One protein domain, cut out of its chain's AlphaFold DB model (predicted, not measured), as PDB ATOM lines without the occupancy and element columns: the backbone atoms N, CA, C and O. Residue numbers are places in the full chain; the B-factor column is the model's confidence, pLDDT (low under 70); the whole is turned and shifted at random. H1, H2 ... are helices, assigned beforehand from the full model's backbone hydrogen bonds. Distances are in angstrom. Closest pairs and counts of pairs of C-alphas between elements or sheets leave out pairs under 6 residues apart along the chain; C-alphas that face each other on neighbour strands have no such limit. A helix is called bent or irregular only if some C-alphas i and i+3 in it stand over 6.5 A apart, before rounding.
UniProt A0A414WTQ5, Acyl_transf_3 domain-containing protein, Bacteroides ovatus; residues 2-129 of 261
ATOM      1  N   PHE A   2     160.759 158.297 168.705       76.25
ATOM      2  CA  PHE A   2     159.505 158.740 168.056       76.25
ATOM      3  C   PHE A   2     158.476 159.315 169.050       76.25
ATOM      4  O   PHE A   2     157.894 160.366 168.799       76.25
ATOM      5  N   PHE A   3     158.346 158.708 170.236       81.00
ATOM      6  CA  PHE A   3     157.460 159.207 171.296       81.00
ATOM      7  C   PHE A   3     157.811 160.631 171.766       81.00
ATOM      8  O   PHE A   3     156.910 161.407 172.064       81.00
ATOM      9  N   LEU A   4     159.095 161.021 171.800       85.06
ATOM     10  CA  LEU A   4     159.494 162.390 172.177       85.06
ATOM     11  C   LEU A   4     159.115 163.405 171.109       85.06
ATOM     12  O   LEU A   4     158.640 164.485 171.448       85.06
ATOM     13  N   VAL A   5     159.269 163.033 169.837       87.00
ATOM     14  CA  VAL A   5     158.848 163.878 168.716       87.00
ATOM     15  C   VAL A   5     157.336 164.099 168.772       87.00
ATOM     16  O   VAL A   5     156.875 165.238 168.751       87.00
ATOM     17  N   LEU A   6     156.556 163.025 168.943       86.69
ATOM     18  CA  LEU A   6     155.106 163.127 169.119       86.69
ATOM     19  C   LEU A   6     154.720 163.910 170.376       86.69
ATOM     20  O   LEU A   6     153.749 164.663 170.354       86.69
ATOM     21  N   SER A   7     155.482 163.768 171.461       86.94
ATOM     22  CA  SER A   7     155.246 164.509 172.698       86.94
ATOM     23  C   SER A   7     155.453 166.006 172.513       86.94
ATOM     24  O   SER A   7     154.612 166.772 172.973       86.94
ATOM     25  N   GLY A   8     156.523 166.428 171.828       87.56
ATOM     26  CA  GLY A   8     156.756 167.834 171.488       87.56
ATOM     27  C   GLY A   8     155.684 168.383 170.544       87.56
ATOM     28  O   GLY A   8     155.121 169.448 170.799       87.56
ATOM     29  N   TYR A   9     155.329 167.615 169.510       89.31
ATOM     30  CA  TYR A   9     154.271 167.971 168.559       89.31
ATOM     31  C   TYR A   9     152.911 168.154 169.246       89.31
ATOM     32  O   TYR A   9     152.281 169.205 169.136       89.31
ATOM     33  N   GLY A  10     152.473 167.146 170.006       86.31
ATOM     34  CA  GLY A  10     151.185 167.153 170.693       86.31
ATOM     35  C   GLY A  10     151.102 168.211 171.791       86.31
ATOM     36  O   GLY A  10     150.026 168.757 172.033       86.31
ATOM     37  N   LEU A  11     152.227 168.543 172.437       87.38
ATOM     38  CA  LEU A  11     152.282 169.624 173.417       87.38
ATOM     39  C   LEU A  11     152.029 170.985 172.770       87.38
ATOM     40  O   LEU A  11     151.182 171.733 173.251       87.38
ATOM     41  N   SER A  12     152.725 171.266 171.668       87.56
ATOM     42  CA  SER A  12     152.594 172.519 170.928       87.56
ATOM     43  C   SER A  12     151.185 172.690 170.347       87.56
ATOM     44  O   SER A  12     150.564 173.734 170.538       87.56
ATOM     45  N   GLU A  13     150.600 171.649 169.744       86.31
ATOM     46  CA  GLU A  13     149.208 171.715 169.266       86.31
ATOM     47  C   GLU A  13     148.198 171.870 170.414       86.31
ATOM     48  O   GLU A  13     147.252 172.651 170.312       86.31
ATOM     49  N   SER A  14     148.400 171.178 171.541       84.88
ATOM     50  CA  SER A  14     147.530 171.348 172.707       84.88
ATOM     51  C   SER A  14     147.616 172.761 173.287       84.88
ATOM     52  O   SER A  14     146.593 173.267 173.745       84.88
ATOM     53  N   ALA A  15     148.798 173.383 173.288       84.81
ATOM     54  CA  ALA A  15     148.988 174.749 173.767       84.81
ATOM     55  C   ALA A  15     148.267 175.764 172.866       84.81
ATOM     56  O   ALA A  15     147.578 176.638 173.382       84.81
ATOM     57  N   LYS A  16     148.321 175.590 171.536       83.75
ATOM     58  CA  LYS A  16     147.582 176.435 170.578       83.75
ATOM     59  C   LYS A  16     146.063 176.372 170.769       83.75
ATOM     60  O   LYS A  16     145.393 177.386 170.632       83.75
ATOM     61  N   ILE A  17     145.515 175.190 171.066       81.62
ATOM     62  CA  ILE A  17     144.057 174.985 171.170       81.62
ATOM     63  C   ILE A  17     143.520 175.359 172.558       81.62
ATOM     64  O   ILE A  17     142.462 175.965 172.669       81.62
ATOM     65  N   LYS A  18     144.200 174.925 173.627       78.62
ATOM     66  CA  LYS A  18     143.674 174.972 175.007       78.62
ATOM     67  C   LYS A  18     144.384 175.995 175.895       78.62
ATOM     68  O   LYS A  18     143.981 176.169 177.044       78.62
ATOM     69  N   GLY A  19     145.445 176.629 175.399       77.25
ATOM     70  CA  GLY A  19     146.323 177.470 176.203       77.25
ATOM     71  C   GLY A  19     147.073 176.684 177.284       77.25
ATOM     72  O   GLY A  19     147.163 175.455 177.267       77.25
ATOM     73  N   ILE A  20     147.621 177.423 178.249       76.81
ATOM     74  CA  ILE A  20     148.478 176.902 179.331       76.81
ATOM     75  C   ILE A  20     147.662 176.629 180.614       76.81
ATOM     76  O   ILE A  20     148.161 176.055 181.586       76.81
ATOM     77  N   ALA A  21     146.378 177.003 180.634       66.81
ATOM     78  CA  ALA A  21     145.506 176.796 181.785       66.81
ATOM     79  C   ALA A  21     145.388 175.294 182.120       66.81
ATOM     80  O   ALA A  21     145.078 174.461 181.265       66.81
ATOM     81  N   ASN A  22     145.650 174.932 183.380       72.75
ATOM     82  CA  ASN A  22     145.684 173.548 183.881       72.75
ATOM     83  C   ASN A  22     146.728 172.618 183.220       72.75
ATOM     84  O   ASN A  22     146.590 171.392 183.299       72.75
ATOM     85  N   PHE A  23     147.781 173.175 182.606       78.19
ATOM     86  CA  PHE A  23     148.879 172.417 181.989       78.19
ATOM     87  C   PHE A  23     149.470 171.368 182.943       78.19
ATOM     88  O   PHE A  23     149.477 170.171 182.641       78.19
ATOM     89  N   TRP A  24     149.889 171.808 184.134       78.62
ATOM     90  CA  TRP A  24     150.526 170.944 185.128       78.62
ATOM     91  C   TRP A  24     149.582 169.882 185.675       78.62
ATOM     92  O   TRP A  24     149.951 168.714 185.686       78.62
ATOM     93  N   ARG A  25     148.340 170.236 186.037       76.62
ATOM     94  CA  ARG A  25     147.375 169.265 186.588       76.62
ATOM     95  C   ARG A  25     147.200 168.064 185.655       76.62
ATOM     96  O   ARG A  25     147.317 166.924 186.091       76.62
ATOM     97  N   LYS A  26     147.006 168.300 184.355       76.56
ATOM     98  CA  LYS A  26     146.841 167.217 183.369       76.56
ATOM     99  C   LYS A  26     148.116 166.398 183.177       76.56
ATOM    100  O   LYS A  26     148.037 165.178 183.047       76.56
ATOM    101  N   LYS A  27     149.284 167.045 183.141       80.62
ATOM    102  CA  LYS A  27     150.564 166.365 182.902       80.62
ATOM    103  C   LYS A  27     151.024 165.556 184.109       80.62
ATOM    104  O   LYS A  27     151.350 164.388 183.933       80.62
ATOM    105  N   LEU A  28     150.960 166.121 185.312       77.88
ATOM    106  CA  LEU A  28     151.290 165.416 186.552       77.88
ATOM    107  C   LEU A  28     150.385 164.183 186.716       77.88
ATOM    108  O   LEU A  28     150.888 163.074 186.862       77.88
ATOM    109  N   ILE A  29     149.063 164.330 186.554       77.19
ATOM    110  CA  ILE A  29     148.126 163.198 186.670       77.19
ATOM    111  C   ILE A  29     148.328 162.169 185.549       77.19
ATOM    112  O   ILE A  29     148.215 160.971 185.779       77.19
ATOM    113  N   SER A  30     148.615 162.589 184.315       76.44
ATOM    114  CA  SER A  30     148.726 161.626 183.216       76.44
ATOM    115  C   SER A  30     150.048 160.859 183.183       76.44
ATOM    116  O   SER A  30     150.091 159.821 182.525       76.44
ATOM    117  N   ILE A  31     151.102 161.380 183.813       80.81
ATOM    118  CA  ILE A  31     152.482 160.924 183.600       80.81
ATOM    119  C   ILE A  31     153.128 160.479 184.905       80.81
ATOM    120  O   ILE A  31     153.626 159.359 184.973       80.81
ATOM    121  N   LEU A  32     153.083 161.315 185.947       82.75
ATOM    122  CA  LEU A  32     153.650 160.945 187.244       82.75
ATOM    123  C   LEU A  32     152.811 159.878 187.926       82.75
ATOM    124  O   LEU A  32     153.373 158.966 188.509       82.75
ATOM    125  N   LEU A  33     151.482 159.948 187.841       82.25
ATOM    126  CA  LEU A  33     150.638 159.006 188.573       82.25
ATOM    127  C   LEU A  33     150.861 157.541 188.149       82.25
ATOM    128  O   LEU A  33     151.113 156.723 189.033       82.25
ATOM    129  N   PRO A  34     150.867 157.179 186.848       83.81
ATOM    130  CA  PRO A  34     151.215 155.815 186.445       83.81
ATOM    131  C   PRO A  34     152.629 155.403 186.866       83.81
ATOM    132  O   PRO A  34     152.839 154.257 187.250       83.81
ATOM    133  N   TRP A  35     153.591 156.331 186.818       86.25
ATOM    134  CA  TRP A  35     154.964 156.072 187.250       86.25
ATOM    135  C   TRP A  35     155.051 155.778 188.747       86.25
ATOM    136  O   TRP A  35     155.633 154.771 189.129       86.25
ATOM    137  N   ILE A  36     154.414 156.602 189.581       85.19
ATOM    138  CA  ILE A  36     154.365 156.425 191.036       85.19
ATOM    139  C   ILE A  36     153.770 155.061 191.380       85.19
ATOM    140  O   ILE A  36     154.307 154.364 192.238       85.19
ATOM    141  N   LEU A  37     152.695 154.658 190.693       84.00
ATOM    142  CA  LEU A  37     152.074 153.348 190.884       84.00
ATOM    143  C   LEU A  37     153.035 152.210 190.530       84.00
ATOM    144  O   LEU A  37     153.259 151.324 191.352       84.00
ATOM    145  N   VAL A  38     153.631 152.243 189.335       84.75
ATOM    146  CA  VAL A  38     154.558 151.192 188.886       84.75
ATOM    147  C   VAL A  38     155.775 151.113 189.804       84.75
ATOM    148  O   VAL A  38     156.147 150.020 190.227       84.75
ATOM    149  N   TYR A  39     156.358 152.258 190.154       84.12
ATOM    150  CA  TYR A  39     157.529 152.317 191.016       84.12
ATOM    151  C   TYR A  39     157.223 151.756 192.409       84.12
ATOM    152  O   TYR A  39     157.906 150.843 192.869       84.12
ATOM    153  N   SER A  40     156.141 152.220 193.039       83.56
ATOM    154  CA  SER A  40     155.773 151.814 194.403       83.56
ATOM    155  C   SER A  40     155.408 150.333 194.518       83.56
ATOM    156  O   SER A  40     155.681 149.724 195.547       83.56
ATOM    157  N   ILE A  41     154.789 149.753 193.485       82.38
ATOM    158  CA  ILE A  41     154.325 148.358 193.512       82.38
ATOM    159  C   ILE A  41     155.440 147.386 193.114       82.38
ATOM    160  O   ILE A  41     155.585 146.341 193.744       82.38
ATOM    161  N   PHE A  42     156.210 147.699 192.066       79.62
ATOM    162  CA  PHE A  42     157.106 146.724 191.428       79.62
ATOM    163  C   PHE A  42     158.598 147.007 191.608       79.62
ATOM    164  O   PHE A  42     159.407 146.094 191.431       79.62
ATOM    165  N   LEU A  43     158.991 148.252 191.898       79.44
ATOM    166  CA  LEU A  43     160.403 148.647 191.906       79.44
ATOM    167  C   LEU A  43     160.966 148.912 193.297       79.44
ATOM    168  O   LEU A  43     162.159 148.694 193.490       79.44
ATOM    169  N   VAL A  44     160.141 149.336 194.257       81.25
ATOM    170  CA  VAL A  44     160.602 149.592 195.626       81.25
ATOM    171  C   VAL A  44     161.056 148.301 196.300       81.25
ATOM    172  O   VAL A  44     160.265 147.387 196.540       81.25
ATOM    173  N   ASP A  45     162.331 148.274 196.678       78.00
ATOM    174  CA  ASP A  45     162.879 147.262 197.572       78.00
ATOM    175  C   ASP A  45     162.540 147.631 199.017       78.00
ATOM    176  O   ASP A  45     163.227 148.417 199.673       78.00
ATOM    177  N   TRP A  46     161.453 147.051 199.522       77.38
ATOM    178  CA  TRP A  46     160.953 147.305 200.876       77.38
ATOM    179  C   TRP A  46     161.938 146.913 201.987       77.38
ATOM    180  O   TRP A  46     161.827 147.422 203.098       77.38
ATOM    181  N   SER A  47     162.919 146.054 201.700       76.12
ATOM    182  CA  SER A  47     163.949 145.640 202.658       76.12
ATOM    183  C   SER A  47     164.964 146.742 202.988       76.12
ATOM    184  O   SER A  47     165.433 146.798 204.119       76.12
ATOM    185  N   ASN A  48     165.271 147.638 202.042       75.00
ATOM    186  CA  ASN A  48     166.262 148.715 202.188       75.00
ATOM    187  C   ASN A  48     165.628 150.086 201.896       75.00
ATOM    188  O   ASN A  48     166.163 150.904 201.141       75.00
ATOM    189  N   PHE A  49     164.446 150.331 202.466       79.56
ATOM    190  CA  PHE A  49     163.687 151.542 202.182       79.56
ATOM    191  C   PHE A  49     164.389 152.798 202.713       79.56
ATOM    192  O   PHE A  49     164.630 152.950 203.910       79.56
ATOM    193  N   SER A  50     164.652 153.748 201.816       81.19
ATOM    194  CA  SER A  50     165.105 155.094 202.168       81.19
ATOM    195  C   SER A  50     164.141 156.127 201.595       81.19
ATOM    196  O   SER A  50     163.968 156.240 200.379       81.19
ATOM    197  N   PHE A  51     163.521 156.912 202.479       79.56
ATOM    198  CA  PHE A  51     162.495 157.888 202.097       79.56
ATOM    199  C   PHE A  51     163.012 158.919 201.085       79.56
ATOM    200  O   PHE A  51     162.326 159.228 200.116       79.56
ATOM    201  N   PHE A  52     164.242 159.412 201.261       77.62
ATOM    202  CA  PHE A  52     164.842 160.381 200.337       77.62
ATOM    203  C   PHE A  52     165.072 159.809 198.935       77.62
ATOM    204  O   PHE A  52     164.860 160.516 197.951       77.62
ATOM    205  N   SER A  53     165.456 158.534 198.827       77.12
ATOM    206  CA  SER A  53     165.632 157.869 197.532       77.12
ATOM    207  C   SER A  53     164.282 157.633 196.857       77.12
ATOM    208  O   SER A  53     164.123 157.949 195.682       77.12
ATOM    209  N   TYR A  54     163.281 157.187 197.621       81.19
ATOM    210  CA  TYR A  54     161.906 157.026 197.141       81.19
ATOM    211  C   TYR A  54     161.313 158.351 196.633       81.19
ATOM    212  O   TYR A  54     160.747 158.414 195.542       81.19
ATOM    213  N   LEU A  55     161.500 159.438 197.387       79.69
ATOM    214  CA  LEU A  55     161.052 160.773 196.997       79.69
ATOM    215  C   LEU A  55     161.786 161.270 195.741       79.69
ATOM    216  O   LEU A  55     161.156 161.830 194.846       79.69
ATOM    217  N   GLY A  56     163.100 161.039 195.650       76.38
ATOM    218  CA  GLY A  56     163.904 161.381 194.474       76.38
ATOM    219  C   GLY A  56     163.456 160.660 193.200       76.38
ATOM    220  O   GLY A  56     163.495 161.256 192.120       76.38
ATOM    221  N   GLU A  57     162.977 159.423 193.336       80.12
ATOM    222  CA  GLU A  57     162.457 158.601 192.239       80.12
ATOM    223  C   GLU A  57     161.040 159.025 191.814       80.12
ATOM    224  O   GLU A  57     160.710 159.094 190.630       80.12
ATOM    225  N   ILE A  58     160.189 159.405 192.765       80.56
ATOM    226  CA  ILE A  58     158.859 159.947 192.453       80.56
ATOM    227  C   ILE A  58     158.948 161.319 191.788       80.56
ATOM    228  O   ILE A  58     158.218 161.598 190.836       80.56
ATOM    229  N   LEU A  59     159.843 162.176 192.281       75.44
ATOM    230  CA  LEU A  59     160.022 163.538 191.783       75.44
ATOM    231  C   LEU A  59     160.866 163.618 190.506       75.44
ATOM    232  O   LEU A  59     161.107 164.723 190.023       75.44
ATOM    233  N   LEU A  60     161.306 162.485 189.944       78.69
ATOM    234  CA  LEU A  60     162.127 162.440 188.726       78.69
ATOM    235  C   LEU A  60     163.482 163.157 188.843       78.69
ATOM    236  O   LEU A  60     164.051 163.584 187.840       78.69
ATOM    237  N   VAL A  61     164.015 163.305 190.058       67.69
ATOM    238  CA  VAL A  61     165.290 164.003 190.300       67.69
ATOM    239  C   VAL A  61     166.467 163.051 190.100       67.69
ATOM    240  O   VAL A  61     167.454 163.394 189.449       67.69
ATOM    241  N   LYS A  62     166.350 161.834 190.636       63.19
ATOM    242  CA  LYS A  62     167.306 160.737 190.458       63.19
ATOM    243  C   LYS A  62     166.499 159.483 190.192       63.19
ATOM    244  O   LYS A  62     166.130 158.790 191.130       63.19
ATOM    245  N   THR A  63     166.169 159.269 188.924       66.56
ATOM    246  CA  THR A  63     165.292 158.172 188.524       66.56
ATOM    247  C   THR A  63     165.969 157.143 187.658       66.56
ATOM    248  O   THR A  63     166.654 157.493 186.699       66.56
ATOM    249  N   GLN A  64     165.635 155.876 187.896       68.50
ATOM    250  CA  GLN A  64     165.923 154.793 186.950       68.50
ATOM    251  C   GLN A  64     165.225 155.019 185.595       68.50
ATOM    252  O   GLN A  64     165.708 154.606 184.540       68.50
ATOM    253  N   CYS A  65     164.099 155.738 185.599       80.56
ATOM    254  CA  CYS A  65     163.341 156.098 184.408       80.56
ATOM    255  C   CYS A  65     163.855 157.377 183.732       80.56
ATOM    256  O   CYS A  65     163.197 158.422 183.729       80.56
ATOM    257  N   TRP A  66     165.027 157.268 183.095       83.69
ATOM    258  CA  TRP A  66     165.672 158.364 182.356       83.69
ATOM    259  C   TRP A  66     164.733 159.051 181.355       83.69
ATOM    260  O   TRP A  66     164.790 160.266 181.171       83.69
ATOM    261  N   TYR A  67     163.854 158.278 180.711       84.12
ATOM    262  CA  TYR A  67     162.941 158.760 179.680       84.12
ATOM    263  C   TYR A  67     161.920 159.751 180.233       84.12
ATOM    264  O   TYR A  67     161.656 160.794 179.632       84.12
ATOM    265  N   LEU A  68     161.346 159.417 181.389       85.12
ATOM    266  CA  LEU A  68     160.311 160.211 182.032       85.12
ATOM    267  C   LEU A  68     160.904 161.502 182.599       85.12
ATOM    268  O   LEU A  68     160.337 162.572 182.384       85.12
ATOM    269  N   GLN A  69     162.081 161.413 183.225       86.94
ATOM    270  CA  GLN A  69     162.852 162.574 183.672       86.94
ATOM    271  C   GLN A  69     163.174 163.514 182.506       86.94
ATOM    272  O   GLN A  69     162.906 164.713 182.574       86.94
ATOM    273  N   TYR A  70     163.685 162.961 181.407       87.62
ATOM    274  CA  TYR A  70     164.006 163.717 180.203       87.62
ATOM    275  C   TYR A  70     162.779 164.437 179.625       87.62
ATOM    276  O   TYR A  70     162.821 165.634 179.337       87.62
ATOM    277  N   LEU A  71     161.658 163.723 179.491       88.19
ATOM    278  CA  LEU A  71     160.397 164.290 179.018       88.19
ATOM    279  C   LEU A  71     159.898 165.413 179.942       88.19
ATOM    280  O   LEU A  71     159.414 166.441 179.463       88.19
ATOM    281  N   PHE A  72     160.024 165.229 181.256       87.62
ATOM    282  CA  PHE A  72     159.576 166.195 182.253       87.62
ATOM    283  C   PHE A  72     160.382 167.499 182.199       87.62
ATOM    284  O   PHE A  72     159.785 168.575 182.225       87.62
ATOM    285  N   VAL A  73     161.707 167.431 182.010       89.44
ATOM    286  CA  VAL A  73     162.561 168.619 181.805       89.44
ATOM    287  C   VAL A  73     162.119 169.425 180.583       89.44
ATOM    288  O   VAL A  73     161.982 170.647 180.664       89.44
ATOM    289  N   TRP A  74     161.818 168.759 179.467       91.00
ATOM    290  CA  TRP A  74     161.297 169.438 178.277       91.00
ATOM    291  C   TRP A  74     159.939 170.099 178.512       91.00
ATOM    292  O   TRP A  74     159.690 171.186 177.990       91.00
ATOM    293  N   TYR A  75     159.071 169.489 179.320       89.31
ATOM    294  CA  TYR A  75     157.791 170.092 179.693       89.31
ATOM    295  C   TYR A  75     157.943 171.301 180.609       89.31
ATOM    296  O   TYR A  75     157.231 172.281 180.400       89.31
ATOM    297  N   ILE A  76     158.875 171.264 181.569       89.38
ATOM    298  CA  ILE A  76     159.226 172.435 182.385       89.38
ATOM    299  C   ILE A  76     159.716 173.557 181.471       89.38
ATOM    300  O   ILE A  76     159.172 174.655 181.518       89.38
ATOM    301  N   CYS A  77     160.687 173.276 180.597       89.94
ATOM    302  CA  CYS A  77     161.236 174.267 179.673       89.94
ATOM    303  C   CYS A  77     160.143 174.896 178.796       89.94
ATOM    304  O   CYS A  77     160.001 176.116 178.758       89.94
ATOM    305  N   PHE A  78     159.312 174.068 178.160       89.00
ATOM    306  CA  PHE A  78     158.203 174.540 177.333       89.00
ATOM    307  C   PHE A  78     157.214 175.399 178.134       89.00
ATOM    308  O   PHE A  78     156.804 176.462 177.674       89.00
ATOM    309  N   TYR A  79     156.859 174.976 179.350       89.19
ATOM    310  CA  TYR A  79     155.979 175.747 180.222       89.19
ATOM    311  C   TYR A  79     156.576 177.108 180.585       89.19
ATOM    312  O   TYR A  79     155.873 178.107 180.484       89.19
ATOM    313  N   LEU A  80     157.856 177.167 180.971       88.62
ATOM    314  CA  LEU A  80     158.517 178.420 181.347       88.62
ATOM    315  C   LEU A  80     158.571 179.404 180.173       88.62
ATOM    316  O   LEU A  80     158.286 180.582 180.366       88.62
ATOM    317  N   ILE A  81     158.862 178.925 178.957       89.00
ATOM    318  CA  ILE A  81     158.861 179.762 177.746       89.00
ATOM    319  C   ILE A  81     157.503 180.447 177.570       89.00
ATOM    320  O   ILE A  81     157.442 181.659 177.379       89.00
ATOM    321  N   HIS A  82     156.416 179.687 177.674       87.31
ATOM    322  CA  HIS A  82     155.070 180.212 177.476       87.31
ATOM    323  C   HIS A  82     154.552 181.029 178.673       87.31
ATOM    324  O   HIS A  82     153.862 182.027 178.482       87.31
ATOM    325  N   TYR A  83     154.907 180.652 179.903       86.19
ATOM    326  CA  TYR A  83     154.529 181.379 181.118       86.19
ATOM    327  C   TYR A  83     155.164 182.775 181.167       86.19
ATOM    328  O   TYR A  83     154.479 183.749 181.461       86.19
ATOM    329  N   PHE A  84     156.447 182.883 180.810       87.81
ATOM    330  CA  PHE A  84     157.163 184.161 180.735       87.81
ATOM    331  C   PHE A  84     157.005 184.883 179.388       87.81
ATOM    332  O   PHE A  84     157.662 185.897 179.168       87.81
ATOM    333  N   GLN A  85     156.161 184.378 178.479       86.56
ATOM    334  CA  GLN A  85     155.928 184.963 177.150       86.56
ATOM    335  C   GLN A  85     157.217 185.126 176.310       86.56
ATOM    336  O   GLN A  85     157.337 186.016 175.470       86.56
ATOM    337  N   LEU A  86     158.190 184.228 176.492       88.81
ATOM    338  CA  LEU A  86     159.487 184.219 175.802       88.81
ATOM    339  C   LEU A  86     159.432 183.521 174.433       88.81
ATOM    340  O   LEU A  86     160.448 183.030 173.939       88.81
ATOM    341  N   GLU A  87     158.264 183.477 173.791       85.31
ATOM    342  CA  GLU A  87     158.038 182.759 172.527       85.31
ATOM    343  C   GLU A  87     158.968 183.251 171.405       85.31
ATOM    344  O   GLU A  87     159.466 182.461 170.604       85.31
ATOM    345  N   LYS A  88     159.321 184.546 171.414       87.25
ATOM    346  CA  LYS A  88     160.310 185.135 170.493       87.25
ATOM    347  C   LYS A  88     161.686 184.457 170.579       87.25
ATOM    348  O   LYS A  88     162.377 184.345 169.570       87.25
ATOM    349  N   TYR A  89     162.080 184.005 171.769       89.81
ATOM    350  CA  TYR A  89     163.370 183.365 172.040       89.81
ATOM    351  C   TYR A  89     163.262 181.840 172.167       89.81
ATOM    352  O   TYR A  89     164.254 181.185 172.484       89.81
ATOM    353  N   GLN A  90     162.093 181.256 171.884       90.12
ATOM    354  CA  GLN A  90     161.823 179.829 172.058       90.12
ATOM    355  C   GLN A  90     162.884 178.942 171.398       90.12
ATOM    356  O   GLN A  90     163.425 178.048 172.043       90.12
ATOM    357  N   TRP A  91     163.233 179.205 170.134       91.94
ATOM    358  CA  TRP A  91     164.237 178.412 169.418       91.94
ATOM    359  C   TRP A  91     165.621 178.516 170.047       91.94
ATOM    360  O   TRP A  91     166.300 177.504 170.186       91.94
ATOM    361  N   PHE A  92     166.016 179.711 170.484       92.50
ATOM    362  CA  PHE A  92     167.294 179.915 171.161       92.50
ATOM    363  C   PHE A  92     167.347 179.136 172.484       92.50
ATOM    364  O   PHE A  92     168.312 178.419 172.740       92.50
ATOM    365  N   ILE A  93     166.281 179.196 173.288       92.69
ATOM    366  CA  ILE A  93     166.181 178.470 174.564       92.69
ATOM    367  C   ILE A  93     166.184 176.948 174.334       92.69
ATOM    368  O   ILE A  93     166.879 176.210 175.027       92.69
ATOM    369  N   MET A  94     165.451 176.454 173.336       92.56
ATOM    370  CA  MET A  94     165.399 175.019 173.039       92.56
ATOM    371  C   MET A  94     166.722 174.486 172.473       92.56
ATOM    372  O   MET A  94     167.135 173.390 172.847       92.56
ATOM    373  N   ILE A  95     167.408 175.250 171.615       93.19
ATOM    374  CA  ILE A  95     168.730 174.883 171.081       93.19
ATOM    375  C   ILE A  95     169.765 174.867 172.203       93.19
ATOM    376  O   ILE A  95     170.503 173.894 172.334       93.19
ATOM    377  N   THR A  96     169.804 175.910 173.035       92.62
ATOM    378  CA  THR A  96     170.742 175.979 174.167       92.62
ATOM    379  C   THR A  96     170.507 174.836 175.151       92.62
ATOM    380  O   THR A  96     171.461 174.155 175.514       92.62
ATOM    381  N   LEU A  97     169.254 174.532 175.503       92.38
ATOM    382  CA  LEU A  97     168.938 173.383 176.352       92.38
ATOM    383  C   LEU A  97     169.331 172.050 175.698       92.38
ATOM    384  O   LEU A  97     169.898 171.187 176.363       92.38
ATOM    385  N   SER A  98     169.077 171.884 174.397       90.88
ATOM    386  CA  SER A  98     169.496 170.688 173.658       90.88
ATOM    387  C   SER A  98     171.018 170.525 173.651       90.88
ATOM    388  O   SER A  98     171.496 169.400 173.759       90.88
ATOM    389  N   LEU A  99     171.785 171.614 173.542       91.12
ATOM    390  CA  LEU A  99     173.249 171.583 173.622       91.12
ATOM    391  C   LEU A  99     173.733 171.221 175.029       91.12
ATOM    392  O   LEU A  99     174.632 170.400 175.170       91.12
ATOM    393  N   ILE A 100     173.108 171.776 176.071       91.06
ATOM    394  CA  ILE A 100     173.417 171.437 177.470       91.06
ATOM    395  C   ILE A 100     173.176 169.944 177.721       91.06
ATOM    396  O   ILE A 100     174.041 169.263 178.268       91.06
ATOM    397  N   ILE A 101     172.028 169.421 177.281       89.44
ATOM    398  CA  ILE A 101     171.709 167.990 177.349       89.44
ATOM    399  C   ILE A 101     172.758 167.177 176.591       89.44
ATOM    400  O   ILE A 101     173.247 166.182 177.113       89.44
ATOM    401  N   PHE A 102     173.113 167.600 175.377       88.25
ATOM    402  CA  PHE A 102     174.061 166.884 174.530       88.25
ATOM    403  C   PHE A 102     175.461 166.769 175.156       88.25
ATOM    404  O   PHE A 102     176.141 165.775 174.941       88.25
ATOM    405  N   LEU A 103     175.887 167.766 175.935       86.31
ATOM    406  CA  LEU A 103     177.221 167.801 176.538       86.31
ATOM    407  C   LEU A 103     177.289 167.168 177.934       86.31
ATOM    408  O   LEU A 103     178.346 166.671 178.311       86.31
ATOM    409  N   LEU A 104     176.208 167.236 178.722       85.12
ATOM    410  CA  LEU A 104     176.257 166.942 180.163       85.12
ATOM    411  C   LEU A 104     175.471 165.700 180.597       85.12
ATOM    412  O   LEU A 104     175.617 165.273 181.742       85.12
ATOM    413  N   TRP A 105     174.586 165.160 179.757       84.31
ATOM    414  CA  TRP A 105     173.713 164.046 180.148       84.31
ATOM    415  C   TRP A 105     174.254 162.684 179.695       84.31
ATOM    416  O   TRP A 105     175.247 162.591 178.981       84.31
ATOM    417  N   GLY A 106     173.598 161.610 180.149       80.38
ATOM    418  CA  GLY A 106     173.959 160.237 179.800       80.38
ATOM    419  C   GLY A 106     173.725 159.897 178.326       80.38
ATOM    420  O   GLY A 106     172.942 160.552 177.631       80.38
ATOM    421  N   ASP A 107     174.376 158.824 177.871       79.31
ATOM    422  CA  ASP A 107     174.457 158.439 176.456       79.31
ATOM    423  C   ASP A 107     173.093 158.436 175.757       79.31
ATOM    424  O   ASP A 107     172.920 159.031 174.697       79.31
ATOM    425  N   ILE A 108     172.074 157.829 176.369       82.50
ATOM    426  CA  ILE A 108     170.765 157.656 175.723       82.50
ATOM    427  C   ILE A 108     170.028 158.996 175.559       82.50
ATOM    428  O   ILE A 108     169.309 159.196 174.571       82.50
ATOM    429  N   GLN A 109     170.182 159.913 176.517       86.25
ATOM    430  CA  GLN A 109     169.545 161.229 176.477       86.25
ATOM    431  C   GLN A 109     170.218 162.134 175.447       86.25
ATOM    432  O   GLN A 109     169.523 162.815 174.688       86.25
ATOM    433  N   VAL A 110     171.549 162.070 175.361       85.81
ATOM    434  CA  VAL A 110     172.350 162.789 174.365       85.81
ATOM    435  C   VAL A 110     171.919 162.418 172.945       85.81
ATOM    436  O   VAL A 110     171.648 163.294 172.122       85.81
ATOM    437  N   GLU A 111     171.717 161.127 172.675       86.50
ATOM    438  CA  GLU A 111     171.238 160.635 171.376       86.50
ATOM    439  C   GLU A 111     169.828 161.143 171.000       86.50
ATOM    440  O   GLU A 111     169.394 161.005 169.853       86.50
ATOM    441  N   GLN A 112     169.071 161.687 171.959       87.31
ATOM    442  CA  GLN A 112     167.699 162.170 171.779       87.31
ATOM    443  C   GLN A 112     167.554 163.684 172.000       87.31
ATOM    444  O   GLN A 112     166.425 164.186 171.941       87.31
ATOM    445  N   ALA A 113     168.664 164.412 172.164       88.75
ATOM    446  CA  ALA A 113     168.706 165.842 172.479       88.75
ATOM    447  C   ALA A 113     167.776 166.682 171.577       88.75
ATOM    448  O   ALA A 113     166.910 167.413 172.051       88.75
ATOM    449  N   MET A 114     167.846 166.463 170.262       87.44
ATOM    450  CA  MET A 114     167.099 167.258 169.277       87.44
ATOM    451  C   MET A 114     165.633 166.825 169.101       87.44
ATOM    452  O   MET A 114     164.836 167.549 168.513       87.44
ATOM    453  N   THR A 115     165.244 165.647 169.591       88.88
ATOM    454  CA  THR A 115     163.978 164.981 169.210       88.88
ATOM    455  C   THR A 115     162.721 165.710 169.668       88.88
ATOM    456  O   THR A 115     161.713 165.731 168.968       88.88
ATOM    457  N   PHE A 116     162.757 166.318 170.848       89.81
ATOM    458  CA  PHE A 116     161.617 167.073 171.347       89.81
ATOM    459  C   PHE A 116     161.430 168.365 170.541       89.81
ATOM    460  O   PHE A 116     160.317 168.701 170.130       89.81
ATOM    461  N   MET A 117     162.542 169.049 170.248       91.12
ATOM    462  CA  MET A 117     162.567 170.263 169.438       91.12
ATOM    463  C   MET A 117     162.047 170.024 168.021       91.12
ATOM    464  O   MET A 117     161.255 170.826 167.526       91.12
ATOM    465  N   THR A 118     162.418 168.908 167.384       90.25
ATOM    466  CA  THR A 118     161.877 168.567 166.060       90.25
ATOM    467  C   THR A 118     160.362 168.376 166.100       90.25
ATOM    468  O   THR A 118     159.671 168.831 165.194       90.25
ATOM    469  N   GLY A 119     159.814 167.803 167.176       90.81
ATOM    470  CA  GLY A 119     158.367 167.688 167.385       90.81
ATOM    471  C   GLY A 119     157.648 169.037 167.409       90.81
ATOM    472  O   GLY A 119     156.641 169.228 166.726       90.81
ATOM    473  N   VAL A 120     158.196 169.998 168.153       91.38
ATOM    474  CA  VAL A 120     157.658 171.366 168.212       91.38
ATOM    475  C   VAL A 120     157.761 172.057 166.847       91.38
ATOM    476  O   VAL A 120     156.799 172.673 166.392       91.38
ATOM    477  N   TRP A 121     158.880 171.886 166.138       92.38
ATOM    478  CA  TRP A 121     159.075 172.430 164.788       92.38
ATOM    479  C   TRP A 121     158.065 171.892 163.774       92.38
ATOM    480  O   TRP A 121     157.512 172.660 162.982       92.38
ATOM    481  N   LEU A 122     157.762 170.593 163.841       90.94
ATOM    482  CA  LEU A 122     156.729 169.970 163.013       90.94
ATOM    483  C   LEU A 122     155.342 170.558 163.290       90.94
ATOM    484  O   LEU A 122     154.578 170.765 162.356       90.94
ATOM    485  N   SER A 123     155.021 170.867 164.551       91.19
ATOM    486  CA  SER A 123     153.745 171.500 164.909       91.19
ATOM    487  C   SER A 123     153.646 172.924 164.362       91.19
ATOM    488  O   SER A 123     152.595 173.324 163.862       91.19
ATOM    489  N   VAL A 124     154.722 173.712 164.422       90.62
ATOM    490  CA  VAL A 124     154.733 175.080 163.871       90.62
ATOM    491  C   VAL A 124     154.553 175.071 162.351       90.62
ATOM    492  O   VAL A 124     153.812 175.890 161.821       90.62
ATOM    493  N   ASN A 125     155.171 174.116 161.654       90.75
ATOM    494  CA  ASN A 125     155.128 174.022 160.192       90.75
ATOM    495  C   ASN A 125     154.121 172.988 159.659       90.75
ATOM    496  O   ASN A 125     154.242 172.574 158.503       90.75
ATOM    497  N   LYS A 126     153.129 172.574 160.461       90.25
ATOM    498  CA  LYS A 126     152.244 171.443 160.128       90.25
ATOM    499  C   LYS A 126     151.579 171.594 158.757       90.25
ATOM    500  O   LYS A 126     151.637 170.670 157.951       90.25
ATOM    501  N   ASP A 127     151.040 172.777 158.457       88.75
ATOM    502  CA  ASP A 127     150.263 173.011 157.236       88.75
ATOM    503  C   ASP A 127     151.165 172.948 156.000       88.75
ATOM    504  O   ASP A 127     150.813 172.353 154.984       88.75
ATOM    505  N   LYS A 128     152.392 173.473 156.115       89.56
ATOM    506  CA  LYS A 128     153.398 173.400 155.048       89.56
ATOM    507  C   LYS A 128     153.793 171.957 154.750       89.56
ATOM    508  O   LYS A 128     153.960 171.610 153.588       89.56
ATOM    509  N   ILE A 129     153.950 171.131 155.785       88.88
ATOM    510  CA  ILE A 129     154.422 169.746 155.660       88.88
ATOM    511  C   ILE A 129     153.321 168.830 155.119       88.88
ATOM    512  O   ILE A 129     153.580 168.003 154.244       88.88
TER     513      ILE A 129
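AT A GLANCE: This is residues 2 to 129 of the 261 residues of the protein "Acyl_transf_3 domain-containing protein" of Bacteroides ovatus (UniProt A0A414WTQ5). The longest helix, H2, with short H3 folded back on it, makes one end of an elongated domain, and a loose bundle of four helices, H1, H4, H5 and H7, makes the body; H4 lies in the middle. Residues 46 to 52 stick out at the tip beyond H2, short H6 turns the corner between H5 and H7, and short H8 lies at the far end from that tip. The printed part has 128 residues with eight named helices, H1 to H8 in chain order, and no named strand: the class is all helix. The whole is compact, with a radius of gyration of the C-alphas of 16.0 A and spans of 55 by 33 by 27 A.

IN THESE COORDINATES: Find C-alpha 23 at (148.879, 172.417, 181.989); from there H2, residues 23 to 43, runs 28.2 A to C-alpha 43 at (160.403, 148.647, 191.906). It has a kink of 28 degrees near residue 31 and is neither bent nor irregular, but only just: C-alphas 30 and 33 are 6.3 A apart. Before it comes H1, residues 2 to 18, 23.7 A; after it come H3, residues 51 to 58, 10.5 A, and H4, residues 66 to 83, 25.6 A. H5, residues 87 to 104, spans 25.3 A and is irregular, with C-alphas 88 and 91 7.9 A apart. Next are H6, residues 107 to 110, 5.3 A; H7, residues 115 to 124, 14.7 A; and H8, residues 126 to 129, 5.3 A, ending at C-alpha 129 (154.422, 169.746, 155.660).

HOW THE PARTS SIT: Look first at H2: with residues 32 to 39 alone it touches H3, closest at the C-alphas of Ile 36 and Ile 58, 5.9 A, at a steep tilt of 56 degrees, opposite ways. H2 and H4 are near each other, with 14 pairs of C-alphas within 10 A. H4 and H5 form a helical hairpin and only just touch, with 3 pairs of C-alphas within 8 A, the closest Ile 81 and Glu 87 at 6.1 A. H1 touches H7, the C-alphas of Val 5 and Gly 119 being 4.1 A apart. H6 only just touches H4, closest at the C-alphas of Tyr 70 and Gln 109, 7.1 A, and touches H5 only at the corner, closest at Phe 102 and Val 110, 4.4 A. H8 is close to but not clearly touching H7, closest at the C-alphas of Leu 122 and Ile 129, 7.7 A. Every O i to N i+4 pair is within hydrogen-bond range in H1, H3, H4 and H7; H2 has 14 of 17 and H5 12 of 14, while H6 and H8 are too short for such a pair.

THE WHOLE: The two C-alphas farthest apart, Ser 47 and Lys 128, are 56.1 A apart. The printed part has no cut and no long link. Look for pLDDT under 70 at residue 21 and residues 61 to 64; the mean of the printed part is 84.3.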